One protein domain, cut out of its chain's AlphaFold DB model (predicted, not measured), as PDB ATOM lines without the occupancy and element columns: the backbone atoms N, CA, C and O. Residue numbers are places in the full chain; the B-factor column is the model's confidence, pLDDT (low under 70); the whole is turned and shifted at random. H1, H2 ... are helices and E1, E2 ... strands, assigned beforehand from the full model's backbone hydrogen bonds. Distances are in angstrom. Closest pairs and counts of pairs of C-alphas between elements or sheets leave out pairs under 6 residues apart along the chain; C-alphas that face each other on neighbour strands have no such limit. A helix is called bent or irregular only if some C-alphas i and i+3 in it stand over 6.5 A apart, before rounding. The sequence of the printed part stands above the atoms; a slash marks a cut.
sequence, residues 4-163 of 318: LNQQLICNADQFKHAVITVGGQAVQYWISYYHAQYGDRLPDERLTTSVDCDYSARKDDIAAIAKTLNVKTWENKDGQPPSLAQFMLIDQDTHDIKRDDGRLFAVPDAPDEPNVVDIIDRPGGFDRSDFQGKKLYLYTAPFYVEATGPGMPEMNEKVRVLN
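What this domain is: This is residues 4 to 163 of the 318 residues of an uncharacterized protein of Escherichia coli (UniProt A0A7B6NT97). A strongly twisted sheet of seven strands runs through the body and curls round H5, with H1 on the same face as H5 and H2 on the opposite face to H5. Residues 36 to 41, partly in H3, stick out beyond H2, while H6 and H7 only graze the sheet. The 160 printed residues hold seven named helices and eight named strands, in the order H1 E1 H2 H3 H4 E2 H5 E3 E4 E5 E6 H6 H7 E7 E8, a mixed helix and strand class. The sheet runs E3 E4 E6 E2 E1 E8 E7, mixed. The whole is compact, with a radius of gyration of the C-alphas of 15.7 A and spans of 44 by 38 by 36 A.

Where its parts are: The sheet's strands are E3, residues 71 to 74; E4, 83 to 91, 21.3 A long; E6, 116 to 120, 12.4 A; E2, 53 to 56; E1, 19 to 22; E8, 159 to 162; and E7, 140 to 142. E5, residues 110 to 114, pairs with no named strand. The helices are H1, residues 4 to 10; H2, 23 to 33, 16.0 A; H3, 35 to 38; H4, 45 to 48; H5, 59 to 68, 14.9 A; H6, 128 to 131; and H7, 134 to 139. C-alpha 4 is at (7.177, 15.329, -41.524) and C-alpha 162 at (-7.449, 10.353, -37.512).

How they stand to each other: E6 and E2 are parallel, with N 120 and O 55 2.8 A apart, within hydrogen-bond range. E1 and E8 are parallel, with N 21 and O 160 at 2.8 A. E3 and E4 form an antiparallel hairpin, with N 74 and O 86 at 3.0 A. E2, H5 and E3 make a split strand-helix-strand unit, two strands running the same way with E4 and E6 between them, its crossover right-handed. H5 is irregular, with C-alphas 60 and 63 7.3 A apart. H1 lies over E1, along the strands at 27 degrees on the local plane. H1 and H5 only just touch, with 3 pairs of C-alphas within 8 A, the closest being Leu 8 and Thr 68, 6.5 A. H2 and H4 only just touch, also with 3 pairs, the closest C-alphas being Gln 28 and Thr 48, 6.2 A. H6 and H7 touch only at the corner, the closest C-alphas being Asp 130 and Leu 136, 6.2 A. Every O i to N i+4 pair is within hydrogen-bond range in H1 and H7, 6 of 7 in H2 and 4 of 6 in H5; H3, H4 and H6 are too short for one.

The domain as a whole: The C-alphas of Asp 40 and Lys 77 are the two farthest apart, 47.2 A. The printed part has no cut. The links E4 to E5, 18 residues, and E7 to E8, 16 residues, are long. Mean pLDDT of the printed part is 89.2; residues 74 to 82 are under 70.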
ATOM      1  N   LEU A   4       7.772  15.771 -40.256       93.44
ATOM      2  CA  LEU A   4       7.177  15.329 -41.524       93.44
ATOM      3  C   LEU A   4       5.821  16.008 -41.763       93.44
ATOM      4  O   LEU A   4       5.584  16.557 -42.834       93.44
ATOM      5  N   ASN A   5       4.953  16.043 -40.748       94.62
ATOM      6  CA  ASN A   5       3.664  16.725 -40.829       94.62
ATOM      7  C   ASN A   5       3.813  18.226 -41.079       94.62
ATOM      8  O   ASN A   5       3.044  18.775 -41.861       94.62
ATOM      9  N   GLN A   6       4.811  18.880 -40.483       93.31
ATOM     10  CA  GLN A   6       5.098  20.286 -40.755       93.31
ATOM     11  C   GLN A   6       5.500  20.511 -42.222       93.31
ATOM     12  O   GLN A   6       4.964  21.411 -42.866       93.31
ATOM     13  N   GLN A   7       6.365  19.659 -42.787       93.94
ATOM     14  CA  GLN A   7       6.720  19.723 -44.213       93.94
ATOM     15  C   GLN A   7       5.485  19.553 -45.110       93.94
ATOM     16  O   GLN A   7       5.329  20.295 -46.086       93.94
ATOM     17  N   LEU A   8       4.583  18.626 -44.761       96.44
ATOM     18  CA  LEU A   8       3.307  18.440 -45.459       96.44
ATOM     19  C   LEU A   8       2.409  19.681 -45.345       96.44
ATOM     20  O   LEU A   8       1.847  20.108 -46.350       96.44
ATOM     21  N   ILE A   9       2.281  20.281 -44.157       96.75
ATOM     22  CA  ILE A   9       1.451  21.475 -43.918       96.75
ATOM     23  C   ILE A   9       1.952  22.657 -44.756       96.75
ATOM     24  O   ILE A   9       1.157  23.294 -45.450       96.75
ATOM     25  N   CYS A  10       3.264  22.901 -44.765       94.44
ATOM     26  CA  CYS A  10       3.885  23.985 -45.530       94.44
ATOM     27  C   CYS A  10       3.730  23.840 -47.054       94.44
ATOM     28  O   CYS A  10       3.857  24.829 -47.769       94.44
ATOM     29  N   ASN A  11       3.451  22.633 -47.551       96.19
ATOM     30  CA  ASN A  11       3.338  22.319 -48.979       96.19
ATOM     31  C   ASN A  11       1.961  21.743 -49.348       96.19
ATOM     32  O   ASN A  11       1.808  21.045 -50.353       96.19
ATOM     33  N   ALA A  12       0.946  21.995 -48.519       96.31
ATOM     34  CA  ALA A  12      -0.362  21.367 -48.660       96.31
ATOM     35  C   ALA A  12      -1.128  21.796 -49.928       96.31
ATOM     36  O   ALA A  12      -2.079  21.133 -50.354       96.31
ATOM     37  N   ASP A  13      -0.724  22.894 -50.564       95.56
ATOM     38  CA  ASP A  13      -1.224  23.329 -51.867       95.56
ATOM     39  C   ASP A  13      -0.941  22.302 -52.976       95.56
ATOM     40  O   ASP A  13      -1.747  22.180 -53.902       95.56
ATOM     41  N   GLN A  14       0.121  21.499 -52.833       95.69
ATOM     42  CA  GLN A  14       0.504  20.457 -53.789       95.69
ATOM     43  C   GLN A  14      -0.435  19.239 -53.779       95.69
ATOM     44  O   GLN A  14      -0.472  18.490 -54.757       95.69
ATOM     45  N   PHE A  15      -1.211  19.035 -52.709       96.94
ATOM     46  CA  PHE A  15      -2.091  17.870 -52.578       96.94
ATOM     47  C   PHE A  15      -3.476  18.137 -53.167       96.94
ATOM     48  O   PHE A  15      -4.086  19.186 -52.947       96.94
ATOM     49  N   LYS A  16      -4.026  17.166 -53.891       95.75
ATOM     50  CA  LYS A  16      -5.404  17.193 -54.396       95.75
ATOM     51  C   LYS A  16      -6.399  16.782 -53.318       95.75
ATOM     52  O   LYS A  16      -7.511  17.315 -53.276       95.75
ATOM     53  N   HIS A  17      -6.017  15.839 -52.464       95.06
ATOM     54  CA  HIS A  17      -6.852  15.308 -51.396       95.06
ATOM     55  C   HIS A  17      -6.178  15.434 -50.031       95.06
ATOM     56  O   HIS A  17      -5.035  15.870 -49.918       95.06
ATOM     57  N   ALA A  18      -6.924  15.089 -48.981       95.94
ATOM     58  CA  ALA A  18      -6.375  15.064 -47.638       95.94
ATOM     59  C   ALA A  18      -5.365  13.913 -47.479       95.94
ATOM     60  O   ALA A  18      -5.647  12.780 -47.877       95.94
ATOM     61  N   VAL A  19      -4.231  14.223 -46.859       97.38
ATOM     62  CA  VAL A  19      -3.217  13.293 -46.362       97.38
ATOM     63  C   VAL A  19      -3.441  13.155 -44.862       97.38
ATOM     64  O   VAL A  19      -3.421  14.151 -44.135       97.38
ATOM     65  N   ILE A  20      -3.731  11.940 -44.404       98.00
ATOM     66  CA  ILE A  20      -4.225  11.700 -43.045       98.00
ATOM     67  C   ILE A  20      -3.198  10.874 -42.280       98.00
ATOM     68  O   ILE A  20      -2.951   9.729 -42.647       98.00
ATOM     69  N   THR A  21      -2.637  11.400 -41.196       97.38
ATOM     70  CA  THR A  21      -1.826  10.602 -40.270       97.38
ATOM     71  C   THR A  21      -2.701   9.567 -39.573       97.38
ATOM     72  O   THR A  21      -3.747   9.894 -39.002       97.38
ATOM     73  N   VAL A  22      -2.268   8.309 -39.632       95.56
ATOM     74  CA  VAL A  22      -2.958   7.143 -39.069       95.56
ATOM     75  C   VAL A  22      -1.961   6.290 -38.269       95.56
ATOM     76  O   VAL A  22      -0.879   6.753 -37.909       95.56
ATOM     77  N   GLY A  23      -2.333   5.055 -37.925       91.19
ATOM     78  CA  GLY A  23      -1.414   4.132 -37.261       91.19
ATOM     79  C   GLY A  23      -1.081   4.538 -35.824       91.19
ATOM     80  O   GLY A  23      -1.872   5.199 -35.149       91.19
ATOM     81  N   GLY A  24       0.075   4.094 -35.332       91.19
ATOM     82  CA  GLY A  24       0.533   4.458 -33.988       91.19
ATOM     83  C   GLY A  24       0.936   5.934 -33.867       91.19
ATOM     84  O   GLY A  24       0.794   6.508 -32.794       91.19
ATOM     85  N   GLN A  25       1.321   6.586 -34.970       92.25
ATOM     86  CA  GLN A  25       1.619   8.025 -34.990       92.25
ATOM     87  C   GLN A  25       0.395   8.883 -34.649       92.25
ATOM     88  O   GLN A  25       0.507   9.825 -33.871       92.25
ATOM     89  N   ALA A  26      -0.791   8.530 -35.157       96.00
ATOM     90  CA  ALA A  26      -2.025   9.226 -34.783       96.00
ATOM     91  C   ALA A  26      -2.370   9.037 -33.295       96.00
ATOM     92  O   ALA A  26      -2.855   9.964 -32.652       96.00
ATOM     93  N   VAL A  27      -2.093   7.859 -32.725       95.75
ATOM     94  CA  VAL A  27      -2.270   7.618 -31.285       95.75
ATOM     95  C   VAL A  27      -1.317   8.494 -30.475       95.75
ATOM     96  O   VAL A  27      -1.764   9.219 -29.588       95.75
ATOM     97  N   GLN A  28      -0.031   8.486 -30.827       94.12
ATOM     98  CA  GLN A  28       0.987   9.289 -30.154       94.12
ATOM     99  C   GLN A  28       0.702  10.790 -30.256       94.12
ATOM    100  O   GLN A  28       0.932  11.520 -29.291       94.12
ATOM    101  N   TYR A  29       0.182  11.247 -31.400       95.75
ATOM    102  CA  TYR A  29      -0.272  12.622 -31.589       95.75
ATOM    103  C   TYR A  29      -1.274  13.038 -30.519       95.75
ATOM    104  O   TYR A  29      -1.047  14.020 -29.822       95.75
ATOM    105  N   TRP A  30      -2.336  12.260 -30.322       97.12
ATOM    106  CA  TRP A  30      -3.373  12.608 -29.355       97.12
ATOM    107  C   TRP A  30      -2.943  12.452 -27.899       97.12
ATOM    108  O   TRP A  30      -3.356  13.255 -27.066       97.12
ATOM    109  N   ILE A  31      -2.086  11.474 -27.590       95.00
ATOM    110  CA  ILE A  31      -1.462  11.371 -26.261       95.00
ATOM    111  C   ILE A  31      -0.653  12.638 -25.972       95.00
ATOM    112  O   ILE A  31      -0.759  13.204 -24.890       95.00
ATOM    113  N   SER A  32       0.121  13.107 -26.955       93.81
ATOM    114  CA  SER A  32       0.945  14.310 -26.816       93.81
ATOM    115  C   SER A  32       0.094  15.581 -26.745       93.81
ATOM    116  O   SER A  32       0.368  16.452 -25.925       93.81
ATOM    117  N   TYR A  33      -0.965  15.674 -27.554       95.62
ATOM    118  CA  TYR A  33      -1.895  16.807 -27.565       95.62
ATOM    119  C   TYR A  33      -2.591  16.980 -26.208       95.62
ATOM    120  O   TYR A  33      -2.630  18.078 -25.663       95.62
ATOM    121  N   TYR A  34      -3.062  15.880 -25.609       96.06
ATOM    122  CA  TYR A  34      -3.697  15.880 -24.287       96.06
ATOM    123  C   TYR A  34      -2.739  15.507 -23.152       96.06
ATOM    124  O   TYR A  34      -3.193  15.084 -22.091       96.06
ATOM    125  N   HIS A  35      -1.423  15.663 -23.330       94.25
ATOM    126  CA  HIS A  35      -0.420  15.192 -22.367       94.25
ATOM    127  C   HIS A  35      -0.688  15.694 -20.939       94.25
ATOM    128  O   HIS A  35      -0.620  14.929 -19.979       94.25
ATOM    129  N   ALA A  36      -1.066  16.969 -20.794       94.31
ATOM    130  CA  ALA A  36      -1.373  17.578 -19.499       94.31
ATOM    131  C   ALA A  36      -2.536  16.896 -18.748       94.31
ATOM    132  O   ALA A  36      -2.606  16.980 -17.525       94.31
ATOM    133  N   GLN A  37      -3.425  16.195 -19.460       94.88
ATOM    134  CA  GLN A  37      -4.613  15.559 -18.891       94.88
ATOM    135  C   GLN A  37      -4.344  14.177 -18.275       94.88
ATOM    136  O   GLN A  37      -5.212  13.622 -17.605       94.88
ATOM    137  N   TYR A  38      -3.151  13.613 -18.475       89.25
ATOM    138  CA  TYR A  38      -2.768  12.318 -17.896       89.25
ATOM    139  C   TYR A  38      -2.243  12.419 -16.454       89.25
ATOM    140  O   TYR A  38      -2.121  11.396 -15.773       89.25
ATOM    141  N   GLY A  39      -1.947  13.631 -15.963       87.50
ATOM    142  CA  GLY A  39      -1.349  13.834 -14.641       87.50
ATOM    143  C   GLY A  39      -0.047  13.040 -14.476       87.50
ATOM    144  O   GLY A  39       0.789  13.023 -15.374       87.50
ATOM    145  N   ASP A  40       0.101  12.338 -13.350       82.81
ATOM    146  CA  ASP A  40       1.313  11.565 -13.031       82.81
ATOM    147  C   ASP A  40       1.377  10.180 -13.708       82.81
ATOM    148  O   ASP A  40       2.360   9.455 -13.555       82.81
ATOM    149  N   ARG A  41       0.321   9.758 -14.420       80.06
ATOM    150  CA  ARG A  41       0.218   8.413 -15.011       80.06
ATOM    151  C   ARG A  41       0.210   8.479 -16.530       80.06
ATOM    152  O   ARG A  41      -0.836   8.363 -17.169       80.06
ATOM    153  N   LEU A  42       1.401   8.632 -17.097       84.81
ATOM    154  CA  LEU A  42       1.587   8.622 -18.542       84.81
ATOM    155  C   LEU A  42       1.427   7.219 -19.142       84.81
ATOM    156  O   LEU A  42       1.681   6.210 -18.469       84.81
ATOM    157  N   PRO A  43       1.014   7.136 -20.419       87.19
ATOM    158  CA  PRO A  43       1.035   5.880 -21.137       87.19
ATOM    159  C   PRO A  43       2.449   5.287 -21.254       87.19
ATOM    160  O   PRO A  43       3.417   6.036 -21.333       87.19
ATOM    161  N   ASP A  44       2.583   3.956 -21.310       86.44
ATOM    162  CA  ASP A  44       3.879   3.325 -21.584       86.44
ATOM    163  C   ASP A  44       4.322   3.682 -23.008       86.44
ATOM    164  O   ASP A  44       3.720   3.249 -24.001       86.44
ATOM    165  N   GLU A  45       5.370   4.497 -23.107       85.00
ATOM    166  CA  GLU A  45       5.896   4.993 -24.378       85.00
ATOM    167  C   GLU A  45       6.333   3.854 -25.301       85.00
ATOM    168  O   GLU A  45       6.192   3.976 -26.517       85.00
ATOM    169  N   ARG A  46       6.779   2.713 -24.756       84.81
ATOM    170  CA  ARG A  46       7.217   1.552 -25.550       84.81
ATOM    171  C   ARG A  46       6.066   0.909 -26.321       84.81
ATOM    172  O   ARG A  46       6.282   0.337 -27.383       84.81
ATOM    173  N   LEU A  47       4.848   0.994 -25.785       85.56
ATOM    174  CA  LEU A  47       3.644   0.389 -26.368       85.56
ATOM    175  C   LEU A  47       2.835   1.394 -27.203       85.56
ATOM    176  O   LEU A  47       2.057   1.019 -28.088       85.56
ATOM    177  N   THR A  48       3.005   2.687 -26.937       84.50
ATOM    178  CA  THR A  48       2.230   3.755 -27.582       84.50
ATOM    179  C   THR A  48       2.980   4.464 -28.706       84.50
ATOM    180  O   THR A  48       2.339   4.888 -29.672       84.50
ATOM    181  N   THR A  49       4.313   4.480 -28.666       82.75
ATOM    182  CA  THR A  49       5.151   5.025 -29.739       82.75
ATOM    183  C   THR A  49       5.184   4.081 -30.943       82.75
ATOM    184  O   THR A  49       5.076   2.859 -30.823       82.75
ATOM    185  N   SER A  50       5.304   4.654 -32.140       82.00
ATOM    186  CA  SER A  50       5.472   3.918 -33.395       82.00
ATOM    187  C   SER A  50       6.718   4.412 -34.101       82.00
ATOM    188  O   SER A  50       6.866   5.616 -34.296       82.00
ATOM    189  N   VAL A  51       7.592   3.490 -34.496       79.88
ATOM    190  CA  VAL A  51       8.780   3.805 -35.304       79.88
ATOM    191  C   VAL A  51       8.381   4.124 -36.746       79.88
ATOM    192  O   VAL A  51       8.939   5.036 -37.355       79.88
ATOM    193  N   ASP A  52       7.374   3.421 -37.263       80.62
ATOM    194  CA  ASP A  52       6.857   3.633 -38.613       80.62
ATOM    195  C   ASP A  52       5.869   4.800 -38.654       80.62
ATOM    196  O   ASP A  52       5.126   5.055 -37.691       80.62
ATOM    197  N   CYS A  53       5.862   5.500 -39.790       87.50
ATOM    198  CA  CYS A  53       4.955   6.602 -40.063       87.50
ATOM    199  C   CYS A  53       3.932   6.200 -41.126       87.50
ATOM    200  O   CYS A  53       4.275   6.006 -42.289       87.50
ATOM    201  N   ASP A  54       2.663   6.111 -40.737       92.06
ATOM    202  CA  ASP A  54       1.586   5.746 -41.652       92.06
ATOM    203  C   ASP A  54       0.776   6.978 -42.067       92.06
ATOM    204  O   ASP A  54       0.231   7.701 -41.219       92.06
ATOM    205  N   TYR A  55       0.591   7.155 -43.374       95.56
ATOM    206  CA  TYR A  55      -0.400   8.082 -43.914       95.56
ATOM    207  C   TYR A  55      -1.453   7.340 -44.724       95.56
ATOM    208  O   TYR A  55      -1.141   6.537 -45.596       95.56
ATOM    209  N   SER A  56      -2.722   7.669 -44.503       95.19
ATOM    210  CA  SER A  56      -3.779   7.340 -45.449       95.19
ATOM    211  C   SER A  56      -3.897   8.456 -46.481       95.19
ATOM    212  O   SER A  56      -4.144   9.613 -46.132       95.19
ATOM    213  N   ALA A  57      -3.695   8.118 -47.754       94.06
ATOM    214  CA  ALA A  57      -3.752   9.074 -48.856       94.06
ATOM    215  C   ALA A  57      -4.231   8.417 -50.156       94.06
ATOM    216  O   ALA A  57      -4.288   7.193 -50.292       94.06
ATOM    217  N   ARG A  58      -4.585   9.239 -51.150       91.00
ATOM    218  CA  ARG A  58      -4.948   8.736 -52.482       91.00
ATOM    219  C   ARG A  58      -3.705   8.542 -53.342       91.00
ATOM    220  O   ARG A  58      -2.757   9.313 -53.244       91.00
ATOM    221  N   LYS A  59      -3.768   7.569 -54.261       89.94
ATOM    222  CA  LYS A  59      -2.702   7.306 -55.245       89.94
ATOM    223  C   LYS A  59      -2.242   8.569 -55.983       89.94
ATOM    224  O   LYS A  59      -1.048   8.757 -56.170       89.94
ATOM    225  N   ASP A  60      -3.183   9.448 -56.323       91.50
ATOM    226  CA  ASP A  60      -2.931  10.705 -57.037       91.50
ATOM    227  C   ASP A  60      -1.988  11.670 -56.300       91.50
ATOM    228  O   ASP A  60      -1.387  12.523 -56.953       91.50
ATOM    229  N   ASP A  61      -1.858  11.542 -54.975       94.38
ATOM    230  CA  ASP A  61      -1.039  12.418 -54.131       94.38
ATOM    231  C   ASP A  61       0.301  11.780 -53.722       94.38
ATOM    232  O   ASP A  61       1.163  12.481 -53.204       94.38
ATOM    233  N   ILE A  62       0.542  10.490 -54.003       93.50
ATOM    234  CA  ILE A  62       1.772   9.766 -53.600       93.50
ATOM    235  C   ILE A  62       3.036  10.471 -54.106       93.50
ATOM    236  O   ILE A  62       3.972  10.696 -53.342       93.50
ATOM    237  N   ALA A  63       3.054  10.857 -55.385       93.38
ATOM    238  CA  ALA A  63       4.192  11.556 -55.978       93.38
ATOM    239  C   ALA A  63       4.403  12.952 -55.367       93.38
ATOM    240  O   ALA A  63       5.544  13.375 -55.190       93.38
ATOM    241  N   ALA A  64       3.318  13.657 -55.025       96.12
ATOM    242  CA  ALA A  64       3.400  14.953 -54.363       96.12
ATOM    243  C   ALA A  64       3.947  14.805 -52.938       96.12
ATOM    244  O   ALA A  64       4.862  15.531 -52.574       96.12
ATOM    245  N   ILE A  65       3.470  13.817 -52.171       96.25
ATOM    246  CA  ILE A  65       3.959  13.531 -50.813       96.25
ATOM    247  C   ILE A  65       5.456  13.208 -50.841       96.25
ATOM    248  O   ILE A  65       6.224  13.818 -50.103       96.25
ATOM    249  N   ALA A  66       5.897  12.299 -51.713       94.75
ATOM    250  CA  ALA A  66       7.310  11.929 -51.805       94.75
ATOM    251  C   ALA A  66       8.206  13.118 -52.178       94.75
ATOM    252  O   ALA A  66       9.257  13.318 -51.568       94.75
ATOM    253  N   LYS A  67       7.751  13.955 -53.121       95.19
ATOM    254  CA  LYS A  67       8.430  15.203 -53.481       95.19
ATOM    255  C   LYS A  67       8.496  16.170 -52.298       95.19
ATOM    256  O   LYS A  67       9.558  16.723 -52.039       95.19
ATOM    257  N   THR A  68       7.391  16.373 -51.579       95.62
ATOM    258  CA  THR A  68       7.341  17.242 -50.394       95.62
ATOM    259  C   THR A  68       8.304  16.774 -49.308       95.62
ATOM    260  O   THR A  68       8.965  17.600 -48.688       95.62
ATOM    261  N   LEU A  69       8.416  15.463 -49.102       94.56
ATOM    262  CA  LEU A  69       9.321  14.878 -48.114       94.56
ATOM    263  C   LEU A  69      10.773  14.753 -48.616       94.56
ATOM    264  O   LEU A  69      11.638  14.349 -47.845       94.56
ATOM    265  N   ASN A  70      11.068  15.119 -49.868       94.31
ATOM    266  CA  ASN A  70      12.361  14.935 -50.541       94.31
ATOM    267  C   ASN A  70      12.906  13.497 -50.471       94.31
ATOM    268  O   ASN A  70      14.064  13.276 -50.116       94.31
ATOM    269  N   VAL A  71      12.058  12.507 -50.755       91.81
ATOM    270  CA  VAL A  71      12.415  11.081 -50.678       91.81
ATOM    271  C   VAL A  71      12.069  10.342 -51.960       91.81
ATOM    272  O   VAL A  71      11.117  10.674 -52.669       91.81
ATOM    273  N   LYS A  72      12.821   9.274 -52.239       81.88
ATOM    274  CA  LYS A  72      12.537   8.403 -53.380       81.88
ATOM    275  C   LYS A  72      11.323   7.515 -53.101       81.88
ATOM    276  O   LYS A  72      11.230   6.874 -52.053       81.88
ATOM    277  N   THR A  73      10.433   7.409 -54.084       75.50
ATOM    278  CA  THR A  73       9.321   6.460 -54.038       75.50
ATOM    279  C   THR A  73       9.793   5.034 -54.304       75.50
ATOM    280  O   THR A  73      10.492   4.761 -55.284       75.50
ATOM    281  N   TRP A  74       9.354   4.103 -53.462       69.25
ATOM    282  CA  TRP A  74       9.400   2.676 -53.752       69.25
ATOM    283  C   TRP A  74       7.958   2.201 -53.890       69.25
ATOM    284  O   TRP A  74       7.249   1.948 -52.916       69.25
ATOM    285  N   GLU A  75       7.482   2.166 -55.133       62.19
ATOM    286  CA  GLU A  75       6.164   1.615 -55.421       62.19
ATOM    287  C   GLU A  75       6.196   0.112 -55.162       62.19
ATOM    288  O   GLU A  75       7.020  -0.617 -55.727       62.19
ATOM    289  N   ASN A  76       5.291  -0.355 -54.305       59.09
ATOM    290  CA  ASN A  76       5.094  -1.776 -54.100       59.09
ATOM    291  C   ASN A  76       4.526  -2.365 -55.403       59.09
ATOM    292  O   ASN A  76       3.334  -2.230 -55.686       59.09
ATOM    293  N   LYS A  77       5.393  -2.969 -56.228       48.19
ATOM    294  CA  LYS A  77       5.032  -3.515 -57.550       48.19
ATOM    295  C   LYS A  77       3.939  -4.592 -57.481       48.19
ATOM    296  O   LYS A  77       3.284  -4.818 -58.494       48.19
ATOM    297  N   ASP A  78       3.699  -5.173 -56.302       49.62
ATOM    298  CA  ASP A  78       2.713  -6.238 -56.082       49.62
ATOM    299  C   ASP A  78       1.402  -5.775 -55.417       49.62
ATOM    300  O   ASP A  78       0.485  -6.578 -55.263       49.62
ATOM    301  N   GLY A  79       1.266  -4.482 -55.079       44.72
ATOM    302  CA  GLY A  79      -0.015  -3.779 -54.906       44.72
ATOM    303  C   GLY A  79      -1.091  -4.410 -54.011       44.72
ATOM    304  O   GLY A  79      -2.263  -4.059 -54.174       44.72
ATOM    305  N   GLN A  80      -0.757  -5.332 -53.105       49.59
ATOM    306  CA  GLN A  80      -1.755  -5.897 -52.204       49.59
ATOM    307  C   GLN A  80      -2.122  -4.855 -51.142       49.59
ATOM    308  O   GLN A  80      -1.245  -4.404 -50.402       49.59
ATOM    309  N   PRO A  81      -3.408  -4.462 -51.046       54.31
ATOM    310  CA  PRO A  81      -3.869  -3.601 -49.969       54.31
ATOM    311  C   PRO A  81      -3.449  -4.162 -48.598       54.31
ATOM    312  O   PRO A  81      -3.435  -5.382 -48.424       54.31
ATOM    313  N   PRO A  82      -3.175  -3.297 -47.606       65.50
ATOM    314  CA  PRO A  82      -3.517  -1.873 -47.594       65.50
ATOM    315  C   PRO A  82      -2.418  -0.909 -48.077       65.50
ATOM    316  O   PRO A  82      -2.759   0.247 -48.323       65.50
ATOM    317  N   SER A  83      -1.161  -1.341 -48.231       80.69
ATOM    318  CA  SER A  83      -0.044  -0.462 -48.630       80.69
ATOM    319  C   SER A  83      -0.099  -0.121 -50.124       80.69
ATOM    320  O   SER A  83      -0.219  -0.993 -50.986       80.69
ATOM    321  N   LEU A  84      -0.047   1.173 -50.432       85.81
ATOM    322  CA  LEU A  84      -0.052   1.739 -51.780       85.81
ATOM    323  C   LEU A  84       1.354   2.132 -52.244       85.81
ATOM    324  O   LEU A  84       1.651   2.001 -53.431       85.81
ATOM    325  N   ALA A  85       2.191   2.633 -51.337       88.56
ATOM    326  CA  ALA A  85       3.584   2.984 -51.592       88.56
ATOM    327  C   ALA A  85       4.360   3.048 -50.279       88.56
ATOM    328  O   ALA A  85       3.791   3.401 -49.252       88.56
ATOM    329  N   GLN A  86       5.664   2.787 -50.340       89.75
ATOM    330  CA  GLN A  86       6.561   2.965 -49.205       89.75
ATOM    331  C   GLN A  86       7.678   3.937 -49.566       89.75
ATOM    332  O   GLN A  86       8.230   3.904 -50.671       89.75
ATOM    333  N   PHE A  87       8.015   4.811 -48.626       90.25
ATOM    334  CA  PHE A  87       9.152   5.711 -48.734       90.25
ATOM    335  C   PHE A  87      10.132   5.379 -47.622       90.25
ATOM    336  O   PHE A  87       9.799   5.470 -46.444       90.25
ATOM    337  N   MET A  88      11.357   5.022 -47.991       90.62
ATOM    338  CA  MET A  88      12.453   5.081 -47.033       90.62
ATOM    339  C   MET A  88      12.807   6.552 -46.841       90.62
ATOM    340  O   MET A  88      12.923   7.277 -47.834       90.62
ATOM    341  N   LEU A  89      12.983   6.996 -45.596       91.62
ATOM    342  CA  LEU A  89      13.423   8.355 -45.281       91.62
ATOM    343  C   LEU A  89      14.921   8.520 -45.573       91.62
ATOM    344  O   LEU A  89      15.731   8.764 -44.687       91.62
ATOM    345  N   ILE A  90      15.265   8.377 -46.850       92.06
ATOM    346  CA  ILE A  90      16.565   8.647 -47.456       92.06
ATOM    347  C   ILE A  90      16.383   9.888 -48.323       92.06
ATOM    348  O   ILE A  90      15.506   9.909 -49.194       92.06
ATOM    349  N   ASP A  91      17.193  10.909 -48.073       91.56
ATOM    350  CA  ASP A  91      17.135  12.157 -48.820       91.56
ATOM    351  C   ASP A  91      17.517  11.917 -50.289       91.56
ATOM    352  O   ASP A  91      18.501  11.239 -50.606       91.56
ATOM    353  N   GLN A  92      16.693  12.428 -51.204       91.44
ATOM    354  CA  GLN A  92      16.871  12.177 -52.628       91.44
ATOM    355  C   GLN A  92      18.138  12.838 -53.194       91.44
ATOM    356  O   GLN A  92      18.688  12.313 -54.166       91.44
ATOM    357  N   ASP A  93      18.602  13.938 -52.600       91.56
ATOM    358  CA  ASP A  93      19.739  14.711 -53.092       91.56
ATOM    359  C   ASP A  93      21.061  14.228 -52.489       91.56
ATOM    360  O   ASP A  93      22.058  14.116 -53.204       91.56
ATOM    361  N   THR A  94      21.086  13.923 -51.186       91.75
ATOM    362  CA  THR A  94      22.320  13.475 -50.511       91.75
ATOM    363  C   THR A  94      22.523  11.964 -50.552       91.75
ATOM    364  O   THR A  94      23.653  11.506 -50.417       91.75
ATOM    365  N   HIS A  95      21.449  11.192 -50.752       90.12
ATOM    366  CA  HIS A  95      21.423   9.731 -50.620       90.12
ATOM    367  C   HIS A  95      21.754   9.199 -49.214       90.12
ATOM    368  O   HIS A  95      21.931   7.993 -49.047       90.12
ATOM    369  N   ASP A  96      21.765  10.073 -48.206       91.62
ATOM    370  CA  ASP A  96      21.903   9.709 -46.797       91.62
ATOM    371  C   ASP A  96      20.529   9.581 -46.125       91.62
ATOM    372  O   ASP A  96      19.516  10.073 -46.632       91.62
ATOM    373  N   ILE A  97      20.485   8.959 -44.942       91.44
ATOM    374  CA  ILE A  97      19.284   8.985 -44.094       91.44
ATOM    375  C   ILE A  97      18.887  10.443 -43.858       91.44
ATOM    376  O   ILE A  97      19.712  11.275 -43.464       91.44
ATOM    377  N   LYS A  98      17.609  10.742 -44.104       92.31
ATOM    378  CA  LYS A  98      17.056  12.088 -44.040       92.31
ATOM    379  C   LYS A  98      17.340  12.697 -42.672       92.31
ATOM    380  O   LYS A  98      17.119  12.079 -41.625       92.31
ATOM    381  N   ARG A  99      17.798  13.944 -42.700       90.69
ATOM    382  CA  ARG A  99      17.986  14.783 -41.521       90.69
ATOM    383  C   ARG A  99      17.184  16.059 -41.682       90.69
ATOM    384  O   ARG A  99      17.145  16.624 -42.770       90.69
ATOM    385  N   ASP A 100      16.565  16.505 -40.605       85.69
ATOM    386  CA  ASP A 100      15.893  17.797 -40.558       85.69
ATOM    387  C   ASP A 100      16.119  18.425 -39.183       85.69
ATOM    388  O   ASP A 100      15.990  17.749 -38.162       85.69
ATOM    389  N   ASP A 101      16.557  19.683 -39.170       80.00
ATOM    390  CA  ASP A 101      16.952  20.422 -37.961       80.00
ATOM    391  C   ASP A 101      17.858  19.614 -36.997       80.00
ATOM    392  O   ASP A 101      17.622  19.493 -35.795       80.00
ATOM    393  N   GLY A 102      18.875  18.945 -37.553       79.62
ATOM    394  CA  GLY A 102      19.813  18.106 -36.794       79.62
ATOM    395  C   GLY A 102      19.250  16.766 -36.294       79.62
ATOM    396  O   GLY A 102      20.008  15.973 -35.732       79.62
ATOM    397  N   ARG A 103      17.967  16.468 -36.529       85.06
ATOM    398  CA  ARG A 103      17.319  15.201 -36.156       85.06
ATOM    399  C   ARG A 103      17.417  14.192 -37.287       85.06
ATOM    400  O   ARG A 103      17.195  14.535 -38.444       85.06
ATOM    401  N   LEU A 104      17.748  12.954 -36.941       89.12
ATOM    402  CA  LEU A 104      17.890  11.843 -37.876       89.12
ATOM    403  C   LEU A 104      16.599  11.021 -37.908       89.12
ATOM    404  O   LEU A 104      16.115  10.614 -36.854       89.12
ATOM    405  N   PHE A 105      16.073  10.751 -39.100       89.94
ATOM    406  CA  PHE A 105      14.937   9.846 -39.282       89.94
ATOM    407  C   PHE A 105      15.414   8.395 -39.431       89.94
ATOM    408  O   PHE A 105      15.353   7.815 -40.518       89.94
ATOM    409  N   ALA A 106      15.907   7.828 -38.330       88.81
ATOM    410  CA  ALA A 106      16.332   6.437 -38.243       88.81
ATOM    411  C   ALA A 106      15.542   5.649 -37.189       88.81
ATOM    412  O   ALA A 106      14.942   6.212 -36.269       88.81
ATOM    413  N   VAL A 107      15.579   4.324 -37.310       86.56
ATOM    414  CA  VAL A 107      15.054   3.410 -36.293       86.56
ATOM    415  C   VAL A 107      15.823   3.641 -34.980       86.56
ATOM    416  O   VAL A 107      17.054   3.605 -34.996       86.56
ATOM    417  N   PRO A 108      15.148   3.871 -33.833       82.19
ATOM    418  CA  PRO A 108      15.823   4.225 -32.579       82.19
ATOM    419  C   PRO A 108      16.928   3.250 -32.151       82.19
ATOM    420  O   PRO A 108      17.995   3.685 -31.723       82.19
ATOM    421  N   ASP A 109      16.694   1.947 -32.330       85.00
ATOM    422  CA  ASP A 109      17.633   0.882 -31.952       85.00
ATOM    423  C   ASP A 109      18.580   0.462 -33.094       85.00
ATOM    424  O   ASP A 109      19.438  -0.403 -32.908       85.00
ATOM    425  N   ALA A 110      18.448   1.074 -34.275       87.25
ATOM    426  CA  ALA A 110      19.258   0.804 -35.459       87.25
ATOM    427  C   ALA A 110      19.476   2.109 -36.256       87.25
ATOM    428  O   ALA A 110      18.807   2.348 -37.259       87.25
ATOM    429  N   PRO A 111      20.409   2.986 -35.831       85.62
ATOM    430  CA  PRO A 111      20.572   4.328 -36.402       85.62
ATOM    431  C   PRO A 111      21.072   4.345 -37.858       85.62
ATOM    432  O   PRO A 111      21.017   5.391 -38.505       85.62
ATOM    433  N   ASP A 112      21.544   3.204 -38.364       89.31
ATOM    434  CA  ASP A 112      21.923   2.996 -39.767       89.31
ATOM    435  C   ASP A 112      20.729   2.562 -40.643       89.31
ATOM    436  O   ASP A 112      20.847   2.481 -41.867       89.31
ATOM    437  N   GLU A 113      19.570   2.293 -40.036       89.94
ATOM    438  CA  GLU A 113      18.336   1.933 -40.728       89.94
ATOM    439  C   GLU A 113      17.400   3.151 -40.813       89.94
ATOM    440  O   GLU A 113      16.996   3.697 -39.780       89.94
ATOM    441  N   PRO A 114      17.025   3.611 -42.023       89.50
ATOM    442  CA  PRO A 114      16.100   4.729 -42.170       89.50
ATOM    443  C   PRO A 114      14.693   4.338 -41.710       89.50
ATOM    444  O   PRO A 114      14.231   3.224 -41.962       89.50
ATOM    445  N   ASN A 115      13.961   5.286 -41.123       90.19
ATOM    446  CA  ASN A 115      12.525   5.111 -40.904       90.19
ATOM    447  C   ASN A 115      11.791   4.912 -42.239       90.19
ATOM    448  O   ASN A 115      12.187   5.437 -43.288       90.19
ATOM    449  N   VAL A 116      10.658   4.217 -42.170       89.69
ATOM    450  CA  VAL A 116       9.766   4.008 -43.307       89.69
ATOM    451  C   VAL A 116       8.491   4.826 -43.129       89.69
ATOM    452  O   VAL A 116       7.903   4.898 -42.047       89.69
ATOM    453  N   VAL A 117       8.068   5.451 -44.223       91.88
ATOM    454  CA  VAL A 117       6.731   6.010 -44.383       91.88
ATOM    455  C   VAL A 117       5.918   5.049 -45.241       91.88
ATOM    456  O   VAL A 117       6.281   4.814 -46.394       91.88
ATOM    457  N   ASP A 118       4.819   4.520 -44.711       91.81
ATOM    458  CA  ASP A 118       3.865   3.722 -45.483       91.81
ATOM    459  C   ASP A 118       2.659   4.584 -45.870       91.81
ATOM    460  O   ASP A 118       2.027   5.243 -45.038       91.81
ATOM    461  N   ILE A 119       2.337   4.594 -47.160       92.75
ATOM    462  CA  ILE A 119       1.126   5.218 -47.673       92.75
ATOM    463  C   ILE A 119       0.094   4.125 -47.863       92.75
ATOM    464  O   ILE A 119       0.213   3.312 -48.774       92.75
ATOM    465  N   ILE A 120      -0.951   4.131 -47.045       91.56
ATOM    466  CA  ILE A 120      -2.009   3.124 -47.072       91.56
ATOM    467  C   ILE A 120      -3.302   3.676 -47.678       91.56
ATOM    468  O   ILE A 120      -3.586   4.872 -47.622       91.56
ATOM    469  N   ASP A 121      -4.142   2.802 -48.232       88.50
ATOM    470  CA  ASP A 121      -5.447   3.228 -48.764       88.50
ATOM    471  C   ASP A 121      -6.410   3.620 -47.636       88.50
ATOM    472  O   ASP A 121      -7.147   4.599 -47.746       88.50
ATOM    473  N   ARG A 122      -6.398   2.860 -46.532       90.38
ATOM    474  CA  ARG A 122      -7.264   3.074 -45.365       90.38
ATOM    475  C   ARG A 122      -6.713   2.395 -44.103       90.38
ATOM    476  O   ARG A 122      -6.162   1.297 -44.215       90.38
ATOM    477  N   PRO A 123      -6.908   2.976 -42.907       92.19
ATOM    478  CA  PRO A 123      -6.672   2.281 -41.646       92.19
ATOM    479  C   PRO A 123      -7.683   1.141 -41.427       92.19
ATOM    480  O   PRO A 123      -8.795   1.154 -41.965       92.19
ATOM    481  N   GLY A 124      -7.309   0.166 -40.592       90.94
ATOM    482  CA  GLY A 124      -8.193  -0.933 -40.194       90.94
ATOM    483  C   GLY A 124      -9.518  -0.424 -39.621       90.94
ATOM    484  O   GLY A 124      -9.541   0.563 -38.889       90.94
ATOM    485  N   GLY A 125     -10.620  -1.089 -39.966       91.62
ATOM    486  CA  GLY A 125     -11.958  -0.753 -39.481       91.62
ATOM    487  C   GLY A 125     -12.702   0.300 -40.302       91.62
ATOM    488  O   GLY A 125     -13.846   0.590 -39.961       91.62
ATOM    489  N   PHE A 126     -12.112   0.844 -41.369       94.44
ATOM    490  CA  PHE A 126     -12.710   1.886 -42.215       94.44
ATOM    491  C   PHE A 126     -12.780   1.474 -43.674       94.44
ATOM    492  O   PHE A 126     -11.929   0.721 -44.135       94.44
ATOM    493  N   ASP A 127     -13.738   2.029 -44.417       91.75
ATOM    494  CA  ASP A 127     -13.789   1.970 -45.878       91.75
ATOM    495  C   ASP A 127     -13.167   3.210 -46.518       91.75
ATOM    496  O   ASP A 127     -13.163   4.298 -45.950       91.75
ATOM    497  N   ARG A 128     -12.690   3.086 -47.762       86.00
ATOM    498  CA  ARG A 128     -12.116   4.223 -48.505       86.00
ATOM    499  C   ARG A 128     -13.097   5.396 -48.638       86.00
ATOM    500  O   ARG A 128     -12.689   6.553 -48.716       86.00
ATOM    501  N   SER A 129     -14.400   5.111 -48.673       91.00
ATOM    502  CA  SER A 129     -15.460   6.124 -48.705       91.00
ATOM    503  C   SER A 129     -15.602   6.914 -47.404       91.00
ATOM    504  O   SER A 129     -16.215   7.979 -47.417       91.00
ATOM    505  N   ASP A 130     -15.068   6.412 -46.289       93.62
ATOM    506  CA  ASP A 130     -15.144   7.098 -44.998       93.62
ATOM    507  C   ASP A 130     -14.248   8.342 -44.957       93.62
ATOM    508  O   ASP A 130     -14.561   9.300 -44.261       93.62
ATOM    509  N   PHE A 131     -13.222   8.418 -45.803       92.75
ATOM    510  CA  PHE A 131     -12.336   9.583 -45.909       92.75
ATOM    511  C   PHE A 131     -12.712  10.505 -47.077       92.75
ATOM    512  O   PHE A 131     -11.859  11.088 -47.746       92.75
ATOM    513  N   GLN A 132     -14.013  10.611 -47.373       89.75
ATOM    514  CA  GLN A 132     -14.536  11.434 -48.466       89.75
ATOM    515  C   GLN A 132     -15.724  12.290 -48.025       89.75
ATOM    516  O   GLN A 132     -16.551  11.888 -47.202       89.75
ATOM    517  N   GLY A 133     -15.834  13.479 -48.624       90.31
ATOM    518  CA  GLY A 133     -16.932  14.409 -48.373       90.31
ATOM    519  C   GLY A 133     -17.105  14.703 -46.883       90.31
ATOM    520  O   GLY A 133     -16.136  14.941 -46.170       90.31
ATOM    521  N   LYS A 134     -18.346  14.643 -46.394       89.38
ATOM    522  CA  LYS A 134     -18.665  14.949 -44.988       89.38
ATOM    523  C   LYS A 134     -18.089  13.940 -43.990       89.38
ATOM    524  O   LYS A 134     -17.865  14.310 -42.845       89.38
ATOM    525  N   LYS A 135     -17.854  12.688 -44.404       92.94
ATOM    526  CA  LYS A 135     -17.314  11.654 -43.510       92.94
ATOM    527  C   LYS A 135     -15.844  11.890 -43.164       92.94
ATOM    528  O   LYS A 135     -15.438  11.547 -42.061       92.94
ATOM    529  N   LEU A 136     -15.088  12.563 -44.038       93.69
ATOM    530  CA  LEU A 136     -13.716  12.977 -43.735       93.69
ATOM    531  C   LEU A 136     -13.668  13.748 -42.408       93.69
ATOM    532  O   LEU A 136     -12.928  13.373 -41.505       93.69
ATOM    533  N   TYR A 137     -14.520  14.762 -42.266       91.88
ATOM    534  CA  TYR A 137     -14.591  15.612 -41.075       91.88
ATOM    535  C   TYR A 137     -15.175  14.904 -39.847       91.88
ATOM    536  O   TYR A 137     -14.932  15.325 -38.727       91.88
ATOM    537  N   LEU A 138     -15.914  13.807 -40.042       94.38
ATOM    538  CA  LEU A 138     -16.411  12.987 -38.937       94.38
ATOM    539  C   LEU A 138     -15.293  12.153 -38.294       94.38
ATOM    540  O   LEU A 138     -15.328  11.888 -37.096       94.38
ATOM    541  N   TYR A 139     -14.303  11.736 -39.089       96.75
ATOM    542  CA  TYR A 139     -13.256  10.805 -38.655       96.75
ATOM    543  C   TYR A 139     -11.884  11.442 -38.472       96.75
ATOM    544  O   TYR A 139     -10.964  10.777 -38.002       96.75
ATOM    545  N   THR A 140     -11.714  12.707 -38.847       97.38
ATOM    546  CA  THR A 140     -10.402  13.353 -38.834       97.38
ATOM    547  C   THR A 140     -10.476  14.795 -38.361       97.38
ATOM    548  O   THR A 140     -11.429  15.510 -38.672       97.38
ATOM    549  N   ALA A 141      -9.425  15.239 -37.682       96.75
ATOM    550  CA  ALA A 141      -9.193  16.635 -37.320       96.75
ATOM    551  C   ALA A 141      -8.034  17.207 -38.160       96.75
ATOM    552  O   ALA A 141      -7.214  16.420 -38.653       96.75
ATOM    553  N   PRO A 142      -7.946  18.533 -38.368       96.12
ATOM    554  CA  PRO A 142      -6.724  19.150 -38.879       96.12
ATOM    555  C   PRO A 142      -5.526  18.752 -38.007       96.12
ATOM    556  O   PRO A 142      -5.644  18.679 -36.787       96.12
ATOM    557  N   PHE A 143      -4.384  18.457 -38.627       97.19
ATOM    558  CA  PHE A 143      -3.162  18.190 -37.875       97.19
ATOM    559  C   PHE A 143      -2.555  19.529 -37.456       97.19
ATOM    560  O   PHE A 143      -2.175  20.321 -38.318       97.19
ATOM    561  N   TYR A 144      -2.450  19.763 -36.149       95.44
ATOM    562  CA  TYR A 144      -1.818  20.959 -35.593       95.44
ATOM    563  C   TYR A 144      -0.352  20.706 -35.219       95.44
ATOM    564  O   TYR A 144      -0.041  19.725 -34.537       95.44
ATOM    565  N   VAL A 145       0.540  21.607 -35.634       92.44
ATOM    566  CA  VAL A 145       1.942  21.694 -35.204       92.44
ATOM    567  C   VAL A 145       2.241  23.147 -34.847       92.44
ATOM    568  O   VAL A 145       1.975  24.036 -35.646       92.44
ATOM    569  N   GLU A 146       2.836  23.382 -33.679       88.56
ATOM    570  CA  GLU A 146       3.280  24.718 -33.262       88.56
ATOM    571  C   GLU A 146       4.214  25.353 -34.309       88.56
ATOM    572  O   GLU A 146       5.115  24.687 -34.842       88.56
ATOM    573  N   ALA A 147       4.006  26.638 -34.618       82.88
ATOM    574  CA  ALA A 147       4.810  27.327 -35.621       82.88
ATOM    575  C   ALA A 147       6.284  27.405 -35.188       82.88
ATOM    576  O   ALA A 147       6.619  27.936 -34.131       82.88
ATOM    577  N   THR A 148       7.199  26.953 -36.046       80.50
ATOM    578  CA  THR A 148       8.649  27.018 -35.777       80.50
ATOM    579  C   THR A 148       9.280  28.351 -36.189       80.50
ATOM    580  O   THR A 148      10.467  28.572 -35.960       80.50
ATOM    581  N   GLY A 149       8.507  29.266 -36.786       80.81
ATOM    582  CA  GLY A 149       8.984  30.590 -37.171       80.81
ATOM    583  C   GLY A 149       7.890  31.496 -37.746       80.81
ATOM    584  O   GLY A 149       6.778  31.038 -38.024       80.81
ATOM    585  N   PRO A 150       8.187  32.794 -37.943       83.38
ATOM    586  CA  PRO A 150       7.221  33.757 -38.462       83.38
ATOM    587  C   PRO A 150       6.684  33.355 -39.842       83.38
ATOM    588  O   PRO A 150       7.455  33.122 -40.770       83.38
ATOM    589  N   GLY A 151       5.358  33.318 -39.985       82.75
ATOM    590  CA  GLY A 151       4.685  33.013 -41.252       82.75
ATOM    591  C   GLY A 151       4.586  31.524 -41.603       82.75
ATOM    592  O   GLY A 151       4.040  31.206 -42.658       82.75
ATOM    593  N   MET A 152       5.067  30.620 -40.741       86.31
ATOM    594  CA  MET A 152       4.860  29.181 -40.918       86.31
ATOM    595  C   MET A 152       3.424  28.794 -40.527       86.31
ATOM    596  O   MET A 152       3.003  29.114 -39.413       86.31
ATOM    597  N   PRO A 153       2.659  28.118 -41.405       92.25
ATOM    598  CA  PRO A 153       1.323  27.642 -41.064       92.25
ATOM    599  C   PRO A 153       1.378  26.521 -40.018       92.25
ATOM    600  O   PRO A 153       2.149  25.574 -40.156       92.25
ATOM    601  N   GLU A 154       0.516  26.606 -39.005       94.00
ATOM    602  CA  GLU A 154       0.424  25.606 -37.927       94.00
ATOM    603  C   GLU A 154      -0.451  24.403 -38.295       94.00
ATOM    604  O   GLU A 154      -0.331  23.322 -37.725       94.00
ATOM    605  N   MET A 155      -1.348  24.579 -39.268       95.69
ATOM    606  CA  MET A 155      -2.251  23.537 -39.745       95.69
ATOM    607  C   MET A 155      -2.707  23.801 -41.182       95.69
ATOM    608  O   MET A 155      -2.630  24.922 -41.691       95.69
ATOM    609  N   ASN A 156      -3.229  22.763 -41.838       96.12
ATOM    610  CA  ASN A 156      -3.897  22.876 -43.131       96.12
ATOM    611  C   ASN A 156      -5.027  21.847 -43.252       96.12
ATOM    612  O   ASN A 156      -4.849  20.691 -42.886       96.12
ATOM    613  N   GLU A 157      -6.162  22.212 -43.854       94.62
ATOM    614  CA  GLU A 157      -7.314  21.310 -44.026       94.62
ATOM    615  C   GLU A 157      -7.006  20.013 -44.793       94.62
ATOM    616  O   GLU A 157      -7.711  19.014 -44.615       94.62
ATOM    617  N   LYS A 158      -5.969  20.012 -45.641       96.44
ATOM    618  CA  LYS A 158      -5.510  18.830 -46.384       96.44
ATOM    619  C   LYS A 158      -4.495  17.982 -45.620       96.44
ATOM    620  O   LYS A 158      -4.212  16.880 -46.070       96.44
ATOM    621  N   VAL A 159      -3.961  18.441 -44.492       97.88
ATOM    622  CA  VAL A 159      -3.079  17.634 -43.640       97.88
ATOM    623  C   VAL A 159      -3.809  17.373 -42.338       97.88
ATOM    624  O   VAL A 159      -4.013  18.263 -41.517       97.88
ATOM    625  N   ARG A 160      -4.278  16.140 -42.186       97.94
ATOM    626  CA  ARG A 160      -5.214  15.759 -41.129       97.94
ATOM    627  C   ARG A 160      -4.657  14.614 -40.302       97.94
ATOM    628  O   ARG A 160      -3.703  13.950 -40.692       97.94
ATOM    629  N   VAL A 161      -5.297  14.346 -39.180       98.19
ATOM    630  CA  VAL A 161      -5.040  13.183 -38.334       98.19
ATOM    631  C   VAL A 161      -6.352  12.464 -38.069       98.19
ATOM    632  O   VAL A 161      -7.407  13.096 -37.961       98.19
ATOM    633  N   LEU A 162      -6.312  11.138 -37.986       98.00
ATOM    634  CA  LEU A 162      -7.449  10.353 -37.512       98.00
ATOM    635  C   LEU A 162      -7.819  10.827 -36.100       98.00
ATOM    636  O   LEU A 162      -6.948  10.851 -35.240       98.00
ATOM    637  N   ASN A 163      -9.063  11.241 -35.850       98.25
ATOM    638  CA  ASN A 163      -9.447  11.766 -34.533       98.25
ATOM    639  C   ASN A 163      -9.459  10.655 -33.456       98.25
ATOM    640  O   ASN A 163      -9.467   9.476 -33.818       98.25
TER     641      ASN A 163